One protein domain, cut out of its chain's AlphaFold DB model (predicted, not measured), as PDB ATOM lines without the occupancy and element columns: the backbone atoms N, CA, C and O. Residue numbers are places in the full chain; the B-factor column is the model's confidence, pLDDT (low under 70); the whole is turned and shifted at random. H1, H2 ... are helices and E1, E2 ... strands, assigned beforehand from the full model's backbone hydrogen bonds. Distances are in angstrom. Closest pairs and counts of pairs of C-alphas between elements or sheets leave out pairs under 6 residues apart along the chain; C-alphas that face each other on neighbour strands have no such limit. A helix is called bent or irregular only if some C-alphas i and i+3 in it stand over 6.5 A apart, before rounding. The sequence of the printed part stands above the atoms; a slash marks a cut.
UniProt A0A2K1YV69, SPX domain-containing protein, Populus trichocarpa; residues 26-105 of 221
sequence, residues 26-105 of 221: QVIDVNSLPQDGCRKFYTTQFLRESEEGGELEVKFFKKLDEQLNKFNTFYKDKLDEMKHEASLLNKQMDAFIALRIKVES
ATOM      1  N   GLN A  26      -9.957  36.031  22.079       75.88
ATOM      2  CA  GLN A  26      -9.051  36.513  21.039       75.88
ATOM      3  C   GLN A  26      -7.927  37.346  21.654       75.88
ATOM      4  O   GLN A  26      -8.144  38.254  22.447       75.88
ATOM      5  N   VAL A  27      -6.690  37.038  21.266       84.94
ATOM      6  CA  VAL A  27      -5.481  37.670  21.829       84.94
ATOM      7  C   VAL A  27      -4.701  38.479  20.794       84.94
ATOM      8  O   VAL A  27      -3.770  39.204  21.144       84.94
ATOM      9  N   ILE A  28      -5.089  38.363  19.524       89.81
ATOM     10  CA  ILE A  28      -4.504  39.063  18.382       89.81
ATOM     11  C   ILE A  28      -5.653  39.670  17.585       89.81
ATOM     12  O   ILE A  28      -6.532  38.945  17.129       89.81
ATOM     13  N   ASP A  29      -5.598  40.980  17.384       90.38
ATOM     14  CA  ASP A  29      -6.508  41.728  16.527       90.38
ATOM     15  C   ASP A  29      -5.736  42.299  15.329       90.38
ATOM     16  O   ASP A  29      -4.699  42.944  15.492       90.38
ATOM     17  N   VAL A  30      -6.218  42.052  14.110       91.62
ATOM     18  CA  VAL A  30      -5.562  42.499  12.874       91.62
ATOM     19  C   VAL A  30      -6.451  43.508  12.174       91.62
ATOM     20  O   VAL A  30      -7.520  43.188  11.660       91.62
ATOM     21  N   ASN A  31      -5.948  44.730  12.085       91.19
ATOM     22  CA  ASN A  31      -6.628  45.846  11.459       91.19
ATOM     23  C   ASN A  31      -6.053  46.105  10.067       91.19
ATOM     24  O   ASN A  31      -4.861  45.908   9.816       91.19
ATOM     25  N   SER A  32      -6.898  46.588   9.159       91.44
ATOM     26  CA  SER A  32      -6.468  47.048   7.841       91.44
ATOM     27  C   SER A  32      -6.980  48.456   7.588       91.44
ATOM     28  O   SER A  32      -8.182  48.702   7.684       91.44
ATOM     29  N   LEU A  33      -6.077  49.362   7.235       85.69
ATOM     30  CA  LEU A  33      -6.397  50.737   6.881       85.69
ATOM     31  C   LEU A  33      -6.288  50.917   5.365       85.69
ATOM     32  O   LEU A  33      -5.303  50.460   4.769       85.69
ATOM     33  N   PRO A  34      -7.269  51.570   4.725       82.50
ATOM     34  CA  PRO A  34      -7.112  51.999   3.348       82.50
ATOM     35  C   PRO A  34      -6.027  53.081   3.277       82.50
ATOM     36  O   PRO A  34      -5.991  54.015   4.076       82.50
ATOM     37  N   GLN A  35      -5.142  52.936   2.307       78.44
ATOM     38  CA  GLN A  35      -4.103  53.874   1.909       78.44
ATOM     39  C   GLN A  35      -4.328  54.219   0.431       78.44
ATOM     40  O   GLN A  35      -4.940  53.427  -0.297       78.44
ATOM     41  N   ASP A  36      -3.852  55.394   0.011       72.19
ATOM     42  CA  ASP A  36      -3.967  55.936  -1.347       72.19
ATOM     43  C   ASP A  36      -3.966  54.846  -2.436       72.19
ATOM     44  O   ASP A  36      -3.081  53.986  -2.489       72.19
ATOM     45  N   GLY A  37      -4.989  54.867  -3.296       64.31
ATOM     46  CA  GLY A  37      -5.098  53.953  -4.438       64.31
ATOM     47  C   GLY A  37      -5.358  52.487  -4.070       64.31
ATOM     48  O   GLY A  37      -4.588  51.608  -4.454       64.31
ATOM     49  N   CYS A  38      -6.452  52.202  -3.347       68.06
ATOM     50  CA  CYS A  38      -6.942  50.844  -3.036       68.06
ATOM     51  C   CYS A  38      -5.902  49.958  -2.308       68.06
ATOM     52  O   CYS A  38      -6.020  48.726  -2.239       68.06
ATOM     53  N   ARG A  39      -4.854  50.565  -1.741       81.38
ATOM     54  CA  ARG A  39      -3.791  49.861  -1.029       81.38
ATOM     55  C   ARG A  39      -4.239  49.657   0.417       81.38
ATOM     56  O   ARG A  39      -4.826  50.542   1.017       81.38
ATOM     57  N   LYS A  40      -4.020  48.463   0.970       87.00
ATOM     58  CA  LYS A  40      -4.352  48.140   2.365       87.00
ATOM     59  C   LYS A  40      -3.047  48.092   3.150       87.00
ATOM     60  O   LYS A  40      -2.102  47.444   2.689       87.00
ATOM     61  N   PHE A  41      -3.012  48.765   4.291       91.12
ATOM     62  CA  PHE A  41      -1.920  48.701   5.255       91.12
ATOM     63  C   PHE A  41      -2.405  47.952   6.492       91.12
ATOM     64  O   PHE A  41      -3.483  48.249   7.000       91.12
ATOM     65  N   TYR A  42      -1.635  46.975   6.953       93.69
ATOM     66  CA  TYR A  42      -2.031  46.086   8.041       93.69
ATOM     67  C   TYR A  42      -1.350  46.480   9.345       93.69
ATOM     68  O   TYR A  42      -0.162  46.797   9.351       93.69
ATOM     69  N   THR A  43      -2.091  46.449  10.445       94.44
ATOM     70  CA  THR A  43      -1.542  46.655  11.785       94.44
ATOM     71  C   THR A  43      -2.126  45.640  12.746       94.44
ATOM     72  O   THR A  43      -3.345  45.498  12.841       94.44
ATOM     73  N   THR A  44      -1.258  44.980  13.488       94.38
ATOM     74  CA  THR A  44      -1.595  43.932  14.434       94.38
ATOM     75  C   THR A  44      -1.508  44.483  15.855       94.38
ATOM     76  O   THR A  44      -0.496  45.059  16.255       94.38
ATOM     77  N   GLN A  45      -2.578  44.304  16.623       92.69
ATOM     78  CA  GLN A  45      -2.667  44.636  18.040       92.69
ATOM     79  C   GLN A  45      -2.678  43.345  18.856       92.69
ATOM     80  O   GLN A  45      -3.477  42.442  18.614       92.69
ATOM     81  N   PHE A  46      -1.772  43.249  19.826       91.94
ATOM     82  CA  PHE A  46      -1.725  42.133  20.762       91.94
ATOM     83  C   PHE A  46      -2.441  42.531  22.053       91.94
ATOM     84  O   PHE A  46      -2.003  43.445  22.746       91.94
ATOM     85  N   LEU A  47      -3.544  41.855  22.376       88.06
ATOM     86  CA  LEU A  47      -4.470  42.282  23.434       88.06
ATOM     87  C   LEU A  47      -3.995  41.922  24.852       88.06
ATOM     88  O   LEU A  47      -4.515  42.450  25.831       88.06
ATOM     89  N   ARG A  48      -2.979  41.057  24.980       86.81
ATOM     90  CA  ARG A  48      -2.369  40.661  26.266       86.81
ATOM     91  C   ARG A  48      -1.048  41.376  26.540       86.81
ATOM     92  O   ARG A  48      -0.120  40.805  27.102       86.81
ATOM     93  N   GLU A  49      -0.947  42.640  26.142       85.88
ATOM     94  CA  GLU A  49       0.265  43.445  26.337       85.88
ATOM     95  C   GLU A  49       0.669  43.629  27.812       85.88
ATOM     96  O   GLU A  49       1.840  43.871  28.093       85.88
ATOM     97  N   SER A  50      -0.274  43.491  28.752       87.25
ATOM     98  CA  SER A  50      -0.029  43.587  30.198       87.25
ATOM     99  C   SER A  50       0.466  42.288  30.848       87.25
ATOM    100  O   SER A  50       0.778  42.294  32.038       87.25
ATOM    101  N   GLU A  51       0.472  41.167  30.120       90.19
ATOM    102  CA  GLU A  51       0.985  39.878  30.602       90.19
ATOM    103  C   GLU A  51       2.520  39.836  30.521       90.19
ATOM    104  O   GLU A  51       3.142  40.592  29.776       90.19
ATOM    105  N   GLU A  52       3.156  38.952  31.292       91.12
ATOM    106  CA  GLU A  52       4.607  38.768  31.242       91.12
ATOM    107  C   GLU A  52       5.067  38.389  29.824       91.12
ATOM    108  O   GLU A  52       4.652  37.374  29.266       91.12
ATOM    109  N   GLY A  53       5.929  39.223  29.232       88.25
ATOM    110  CA  GLY A  53       6.401  39.062  27.855       88.25
ATOM    111  C   GLY A  53       5.505  39.703  26.790       88.25
ATOM    112  O   GLY A  53       5.870  39.687  25.611       88.25
ATOM    113  N   GLY A  54       4.384  40.322  27.170       90.12
ATOM    114  CA  GLY A  54       3.478  41.010  26.249       90.12
ATOM    115  C   GLY A  54       4.157  42.141  25.471       90.12
ATOM    116  O   GLY A  54       3.912  42.314  24.278       90.12
ATOM    117  N   GLU A  55       5.108  42.856  26.078       91.75
ATOM    118  CA  GLU A  55       5.864  43.915  25.405       91.75
ATOM    119  C   GLU A  55       6.812  43.395  24.311       91.75
ATOM    120  O   GLU A  55       7.168  44.138  23.388       91.75
ATOM    121  N   LEU A  56       7.252  42.134  24.410       93.19
ATOM    122  CA  LEU A  56       8.054  41.482  23.375       93.19
ATOM    123  C   LEU A  56       7.177  41.108  22.185       93.19
ATOM    124  O   LEU A  56       7.566  41.387  21.049       93.19
ATOM    125  N   GLU A  57       5.991  40.563  22.448       93.62
ATOM    126  CA  GLU A  57       5.003  40.238  21.416       93.62
ATOM    127  C   GLU A  57       4.561  41.498  20.661       93.62
ATOM    128  O   GLU A  57       4.615  41.534  19.433       93.62
ATOM    129  N   VAL A  58       4.254  42.597  21.362       93.50
ATOM    130  CA  VAL A  58       3.911  43.882  20.721       93.50
ATOM    131  C   VAL A  58       5.031  44.369  19.792       93.50
ATOM    132  O   VAL A  58       4.778  44.787  18.659       93.50
ATOM    133  N   LYS A  59       6.297  44.297  20.226       94.19
ATOM    134  CA  LYS A  59       7.446  44.671  19.378       94.19
ATOM    135  C   LYS A  59       7.613  43.730  18.189       94.19
ATOM    136  O   LYS A  59       7.971  44.191  17.102       94.19
ATOM    137  N   PHE A  60       7.379  42.437  18.390       95.44
ATOM    138  CA  PHE A  60       7.429  41.434  17.337       95.44
ATOM    139  C   PHE A  60       6.381  41.718  16.259       95.44
ATOM    140  O   PHE A  60       6.751  41.867  15.095       95.44
ATOM    141  N   PHE A  61       5.112  41.888  16.641       96.38
ATOM    142  CA  PHE A  61       4.024  42.182  15.708       96.38
ATOM    143  C   PHE A  61       4.232  43.501  14.979       96.38
ATOM    144  O   PHE A  61       4.136  43.539  13.756       96.38
ATOM    145  N   LYS A  62       4.676  44.548  15.683       95.31
ATOM    146  CA  LYS A  62       5.054  45.806  15.036       95.31
ATOM    147  C   LYS A  62       6.125  45.595  13.963       95.31
ATOM    148  O   LYS A  62       6.026  46.137  12.863       95.31
ATOM    149  N   LYS A  63       7.158  44.797  14.258       96.81
ATOM    150  CA  LYS A  63       8.220  44.534  13.284       96.81
ATOM    151  C   LYS A  63       7.726  43.696  12.107       96.81
ATOM    152  O   LYS A  63       8.158  43.917  10.973       96.81
ATOM    153  N   LEU A  64       6.850  42.740  12.383       96.19
ATOM    154  CA  LEU A  64       6.225  41.882  11.392       96.19
ATOM    155  C   LEU A  64       5.348  42.700  10.440       96.19
ATOM    156  O   LEU A  64       5.527  42.585   9.228       96.19
ATOM    157  N   ASP A  65       4.513  43.597  10.963       96.06
ATOM    158  CA  ASP A  65       3.698  44.516  10.167       96.06
ATOM    159  C   ASP A  65       4.574  45.400   9.273       96.06
ATOM    160  O   ASP A  65       4.312  45.526   8.080       96.06
ATOM    161  N   GLU A  66       5.662  45.976   9.801       96.00
ATOM    162  CA  GLU A  66       6.604  46.766   8.994       96.00
ATOM    163  C   GLU A  66       7.150  45.967   7.801       96.00
ATOM    164  O   GLU A  66       7.233  46.487   6.685       96.00
ATOM    165  N   GLN A  67       7.547  44.708   8.021       97.38
ATOM    166  CA  GLN A  67       8.083  43.875   6.945       97.38
ATOM    167  C   GLN A  67       6.994  43.469   5.956       97.38
ATOM    168  O   GLN A  67       7.184  43.635   4.751       97.38
ATOM    169  N   LEU A  68       5.853  42.974   6.435       94.94
ATOM    170  CA  LEU A  68       4.767  42.519   5.570       94.94
ATOM    171  C   LEU A  68       4.194  43.657   4.736       94.94
ATOM    172  O   LEU A  68       4.001  43.481   3.535       94.94
ATOM    173  N   ASN A  69       4.002  44.838   5.317       95.31
ATOM    174  CA  ASN A  69       3.538  45.992   4.559       95.31
ATOM    175  C   ASN A  69       4.567  46.457   3.529       95.31
ATOM    176  O   ASN A  69       4.197  46.789   2.406       95.31
ATOM    177  N   LYS A  70       5.864  46.418   3.859       95.81
ATOM    178  CA  LYS A  70       6.924  46.698   2.883       95.81
ATOM    179  C   LYS A  70       6.868  45.725   1.704       95.81
ATOM    180  O   LYS A  70       6.956  46.162   0.557       95.81
ATOM    181  N   PHE A  71       6.706  44.427   1.964       95.50
ATOM    182  CA  PHE A  71       6.567  43.427   0.905       95.50
ATOM    183  C   PHE A  71       5.287  43.625   0.096       95.50
ATOM    184  O   PHE A  71       5.346  43.636  -1.128       95.50
ATOM    185  N   ASN A  72       4.149  43.826   0.757       92.62
ATOM    186  CA  ASN A  72       2.865  44.075   0.108       92.62
ATOM    187  C   ASN A  72       2.951  45.273  -0.849       92.62
ATOM    188  O   ASN A  72       2.536  45.176  -2.001       92.62
ATOM    189  N   THR A  73       3.567  46.369  -0.404       92.50
ATOM    190  CA  THR A  73       3.818  47.547  -1.237       92.50
ATOM    191  C   THR A  73       4.724  47.215  -2.419       92.50
ATOM    192  O   THR A  73       4.342  47.474  -3.555       92.50
ATOM    193  N   PHE A  74       5.864  46.563  -2.179       94.69
ATOM    194  CA  PHE A  74       6.804  46.188  -3.236       94.69
ATOM    195  C   PHE A  74       6.162  45.318  -4.326       94.69
ATOM    196  O   PHE A  74       6.358  45.566  -5.514       94.69
ATOM    197  N   TYR A  75       5.385  44.302  -3.941       95.06
ATOM    198  CA  TYR A  75       4.739  43.412  -4.906       95.06
ATOM    199  C   TYR A  75       3.652  44.117  -5.702       95.06
ATOM    200  O   TYR A  75       3.548  43.878  -6.902       95.06
ATOM    201  N   LYS A  76       2.867  44.989  -5.062       93.00
ATOM    202  CA  LYS A  76       1.867  45.795  -5.766       93.00
ATOM    203  C   LYS A  76       2.524  46.726  -6.777       93.00
ATOM    204  O   LYS A  76       2.139  46.695  -7.937       93.00
ATOM    205  N   ASP A  77       3.577  47.435  -6.377       93.44
ATOM    206  CA  ASP A  77       4.318  48.327  -7.277       93.44
ATOM    207  C   ASP A  77       4.899  47.562  -8.466       93.44
ATOM    208  O   ASP A  77       4.748  47.977  -9.613       93.44
ATOM    209  N   LYS A  78       5.514  46.401  -8.207       96.12
ATOM    210  CA  LYS A  78       6.102  45.593  -9.277       96.12
ATOM    211  C   LYS A  78       5.047  45.034 -10.224       96.12
ATOM    212  O   LYS A  78       5.267  44.963 -11.430       96.12
ATOM    213  N   LEU A  79       3.905  44.630  -9.685       94.50
ATOM    214  CA  LEU A  79       2.789  44.123 -10.468       94.50
ATOM    215  C   LEU A  79       2.165  45.227 -11.329       94.50
ATOM    216  O   LEU A  79       1.855  44.974 -12.491       94.50
ATOM    217  N   ASP A  80       2.025  46.438 -10.797       94.94
ATOM    218  CA  ASP A  80       1.514  47.588 -11.542       94.94
ATOM    219  C   ASP A  80       2.478  48.007 -12.665       94.94
ATOM    220  O   ASP A  80       2.046  48.234 -13.795       94.94
ATOM    221  N   GLU A  81       3.791  47.997 -12.406       96.44
ATOM    222  CA  GLU A  81       4.835  48.202 -13.419       96.44
ATOM    223  C   GLU A  81       4.740  47.157 -14.544       96.44
ATOM    224  O   GLU A  81       4.652  47.510 -15.720       96.44
ATOM    225  N   MET A  82       4.670  45.866 -14.200       97.31
ATOM    226  CA  MET A  82       4.569  44.784 -15.187       97.31
ATOM    227  C   MET A  82       3.280  44.862 -16.012       97.31
ATOM    228  O   MET A  82       3.299  44.622 -17.220       97.31
ATOM    229  N   LYS A  83       2.153  45.216 -15.383       96.25
ATOM    230  CA  LYS A  83       0.887  45.450 -16.092       96.25
ATOM    231  C   LYS A  83       1.010  46.604 -17.082       96.25
ATOM    232  O   LYS A  83       0.529  46.494 -18.211       96.25
ATOM    233  N   HIS A  84       1.655  47.694 -16.675       97.12
ATOM    234  CA  HIS A  84       1.886  48.842 -17.539       97.12
ATOM    235  C   HIS A  84       2.773  48.476 -18.741       97.12
ATOM    236  O   HIS A  84       2.416  48.779 -19.881       97.12
ATOM    237  N   GLU A  85       3.885  47.771 -18.518       96.94
ATOM    238  CA  GLU A  85       4.780  47.314 -19.590       96.94
ATOM    239  C   GLU A  85       4.078  46.373 -20.575       96.94
ATOM    240  O   GLU A  85       4.175  46.562 -21.789       96.94
ATOM    241  N   ALA A  86       3.308  45.404 -20.074       97.31
ATOM    242  CA  ALA A  86       2.533  44.497 -20.915       97.31
ATOM    243  C   ALA A  86       1.483  45.246 -21.753       97.31
ATOM    244  O   ALA A  86       1.307  44.951 -22.936       97.31
ATOM    245  N   SER A  87       0.821  46.255 -21.173       97.44
ATOM    246  CA  SER A  87      -0.125  47.112 -21.897       97.44
ATOM    247  C   SER A  87       0.557  47.894 -23.023       97.44
ATOM    248  O   SER A  87       0.022  47.986 -24.131       97.44
ATOM    249  N   LEU A  88       1.752  48.439 -22.772       97.62
ATOM    250  CA  LEU A  88       2.525  49.151 -23.786       97.62
ATOM    251  C   LEU A  88       2.965  48.218 -24.920       97.62
ATOM    252  O   LEU A  88       2.818  48.571 -26.091       97.62
ATOM    253  N   LEU A  89       3.448  47.021 -24.581       97.75
ATOM    254  CA  LEU A  89       3.832  46.012 -25.565       97.75
ATOM    255  C   LEU A  89       2.636  45.583 -26.425       97.75
ATOM    256  O   LEU A  89       2.764  45.486 -27.645       97.75
ATOM    257  N   ASN A  90       1.460  45.393 -25.821       96.81
ATOM    258  CA  ASN A  90       0.245  45.055 -26.560       96.81
ATOM    259  C   ASN A  90      -0.102  46.133 -27.594       96.81
ATOM    260  O   ASN A  90      -0.331  45.821 -28.757       96.81
ATOM    261  N   LYS A  91      -0.040  47.413 -27.204       97.50
ATOM    262  CA  LYS A  91      -0.278  48.541 -28.121       97.50
ATOM    263  C   LYS A  91       0.706  48.559 -29.295       97.50
ATOM    264  O   LYS A  91       0.325  48.899 -30.412       97.50
ATOM    265  N   GLN A  92       1.971  48.202 -29.059       97.69
ATOM    266  CA  GLN A  92       2.978  48.114 -30.122       97.69
ATOM    267  C   GLN A  92       2.694  46.956 -31.084       97.69
ATOM    268  O   GLN A  92       2.815  47.127 -32.297       97.69
ATOM    269  N   MET A  93       2.274  45.804 -30.562       98.25
ATOM    270  CA  MET A  93       1.859  44.664 -31.379       98.25
ATOM    271  C   MET A  93       0.624  44.990 -32.224       98.25
ATOM    272  O   MET A  93       0.631  44.713 -33.422       98.25
ATOM    273  N   ASP A  94      -0.383  45.650 -31.649       97.38
ATOM    274  CA  ASP A  94      -1.577  46.099 -32.378       97.38
ATOM    275  C   ASP A  94      -1.206  47.042 -33.535       97.38
ATOM    276  O   ASP A  94      -1.683  46.883 -34.662       97.38
ATOM    277  N   ALA A  95      -0.291  47.989 -33.293       97.00
ATOM    278  CA  ALA A  95       0.209  48.899 -34.322       97.00
ATOM    279  C   ALA A  95       0.985  48.164 -35.429       97.00
ATOM    280  O   ALA A  95       0.829  48.479 -36.611       97.00
ATOM    281  N   PHE A  96       1.798  47.167 -35.071       96.38
ATOM    282  CA  PHE A  96       2.537  46.360 -36.039       96.38
ATOM    283  C   PHE A  96       1.604  45.504 -36.906       96.38
ATOM    284  O   PHE A  96       1.786  45.431 -38.122       96.38
ATOM    285  N   ILE A  97       0.567  44.913 -36.308       95.75
ATOM    286  CA  ILE A  97      -0.472  44.172 -37.033       95.75
ATOM    287  C   ILE A  97      -1.209  45.106 -38.002       95.75
ATOM    288  O   ILE A  97      -1.342  44.776 -39.181       95.75
ATOM    289  N   ALA A  98      -1.624  46.292 -37.548       95.44
ATOM    290  CA  ALA A  98      -2.288  47.280 -38.397       95.44
ATOM    291  C   ALA A  98      -1.404  47.724 -39.578       95.44
ATOM    292  O   ALA A  98      -1.875  47.803 -40.715       95.44
ATOM    293  N   LEU A  99      -0.110  47.958 -39.333       94.38
ATOM    294  CA  LEU A  99       0.853  48.292 -40.384       94.38
ATOM    295  C   LEU A  99       0.977  47.162 -41.408       94.38
ATOM    296  O   LEU A  99       0.942  47.421 -42.611       94.38
ATOM    297  N   ARG A 100       1.098  45.916 -40.943       94.25
ATOM    298  CA  ARG A 100       1.197  44.747 -41.818       94.25
ATOM    299  C   ARG A 100      -0.023  44.627 -42.728       94.25
ATOM    300  O   ARG A 100       0.148  44.485 -43.935       94.25
ATOM    301  N   ILE A 101      -1.229  44.756 -42.171       93.31
ATOM    302  CA  ILE A 101      -2.480  44.730 -42.943       93.31
ATOM    303  C   ILE A 101      -2.473  45.833 -44.006       93.31
ATOM    304  O   ILE A 101      -2.773  45.572 -45.168       93.31
ATOM    305  N   LYS A 102      -2.067  47.054 -43.641       91.44
ATOM    306  CA  LYS A 102      -2.018  48.190 -44.569       91.44
ATOM    307  C   LYS A 102      -1.013  47.998 -45.710       91.44
ATOM    308  O   LYS A 102      -1.278  48.423 -46.831       91.44
ATOM    309  N   VAL A 103       0.128  47.364 -45.441       93.50
ATOM    310  CA  VAL A 103       1.147  47.053 -46.458       93.50
ATOM    311  C   VAL A 103       0.689  45.923 -47.380       93.50
ATOM    312  O   VAL A 103       0.835  46.029 -48.595       93.50
ATOM    313  N   GLU A 104       0.128  44.848 -46.820       90.00
ATOM    314  CA  GLU A 104      -0.335  43.683 -47.586       90.00
ATOM    315  C   GLU A 104      -1.647  43.963 -48.343       90.00
ATOM    316  O   GLU A 104      -1.950  43.295 -49.330       90.00
ATOM    317  N   SER A 105      -2.435  44.951 -47.911       83.19
ATOM    318  CA  SER A 105      -3.723  45.328 -48.507       83.19
ATOM    319  C   SER A 105      -3.895  46.855 -48.560       83.19
ATOM    320  O   SER A 105      -4.689  47.420 -47.806       83.19
TER     321      SER A 105
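This is residues 26 to 105 of the 221 residues of the protein "SPX domain-containing protein" of Populus trichocarpa (UniProt A0A2K1YV69). Picture one very long helix, H1, with a two-stranded hairpin of E1 and E2 packed beside its first part, E2 being the strand next to the helix. After E2 the chain folds back through a short link into H1, whose far part sticks out well beyond the hairpin, in residues 77 to 105, of which 77 to 104 belong to H1. The printed part has 80 residues, with two named strands and one named helix in the order E1, E2, H1; the sheet, of order E1 - E2, is antiparallel, and the class is mixed, helices and strands. The whole is extended, a rod with a radius of gyration of the C-alphas of 23.2 A and spans of 80 by 19 by 17 A.

Start at E1, residues 28 to 35, and go on through a tight link of 3 residues to E2, residues 39 to 46. These antiparallel neighbours form a hairpin, with 156 degrees between their N-to-C directions. Look at C-alphas 30 and 44, which face each other at 4.5 A. Between the same strands, N 31 and O 43 are within hydrogen-bond range at 2.8 A, and so are N 41 and O 33 at 2.9 A. Next comes a short link of 7 residues to H1, residues 54 to 104. The closest C-alphas of E2 and H1 are those of Thr 43 and Asp 65, 5.9 A apart, and 15 pairs of their C-alphas are within 8 A. E1 and H1 are apart, with no C-alpha of the one within 8 A of the other. In H1 every O i to N i+4 pair is within hydrogen-bond range.

Find C-alpha 28 at (-4.504, 39.063, 18.382), where E1 begins; from there it runs 22.2 A to C-alpha 35. E2 runs 23.2 A, from C-alpha 39 to C-alpha 46 at (-1.725, 42.133, 20.762). Then find C-alpha 54 at (3.478, 41.010, 26.249), where H1 begins; its 51 residues run 74.0 A to C-alpha 104 at (-0.335, 43.683, -47.586), and the helix is not bent.

The two C-alphas farthest apart are those of Glu 52 and Ser 105, at 80.5 A. Without the stretch that stands free, the body has 51 residues and spans 39 by 17 by 13 A. The printed part runs from 26 to 105 with no cut, and neither link is long. In the B-factor column the mean pLDDT of the printed part is 91.9, and residues 37 to 38 are under 70.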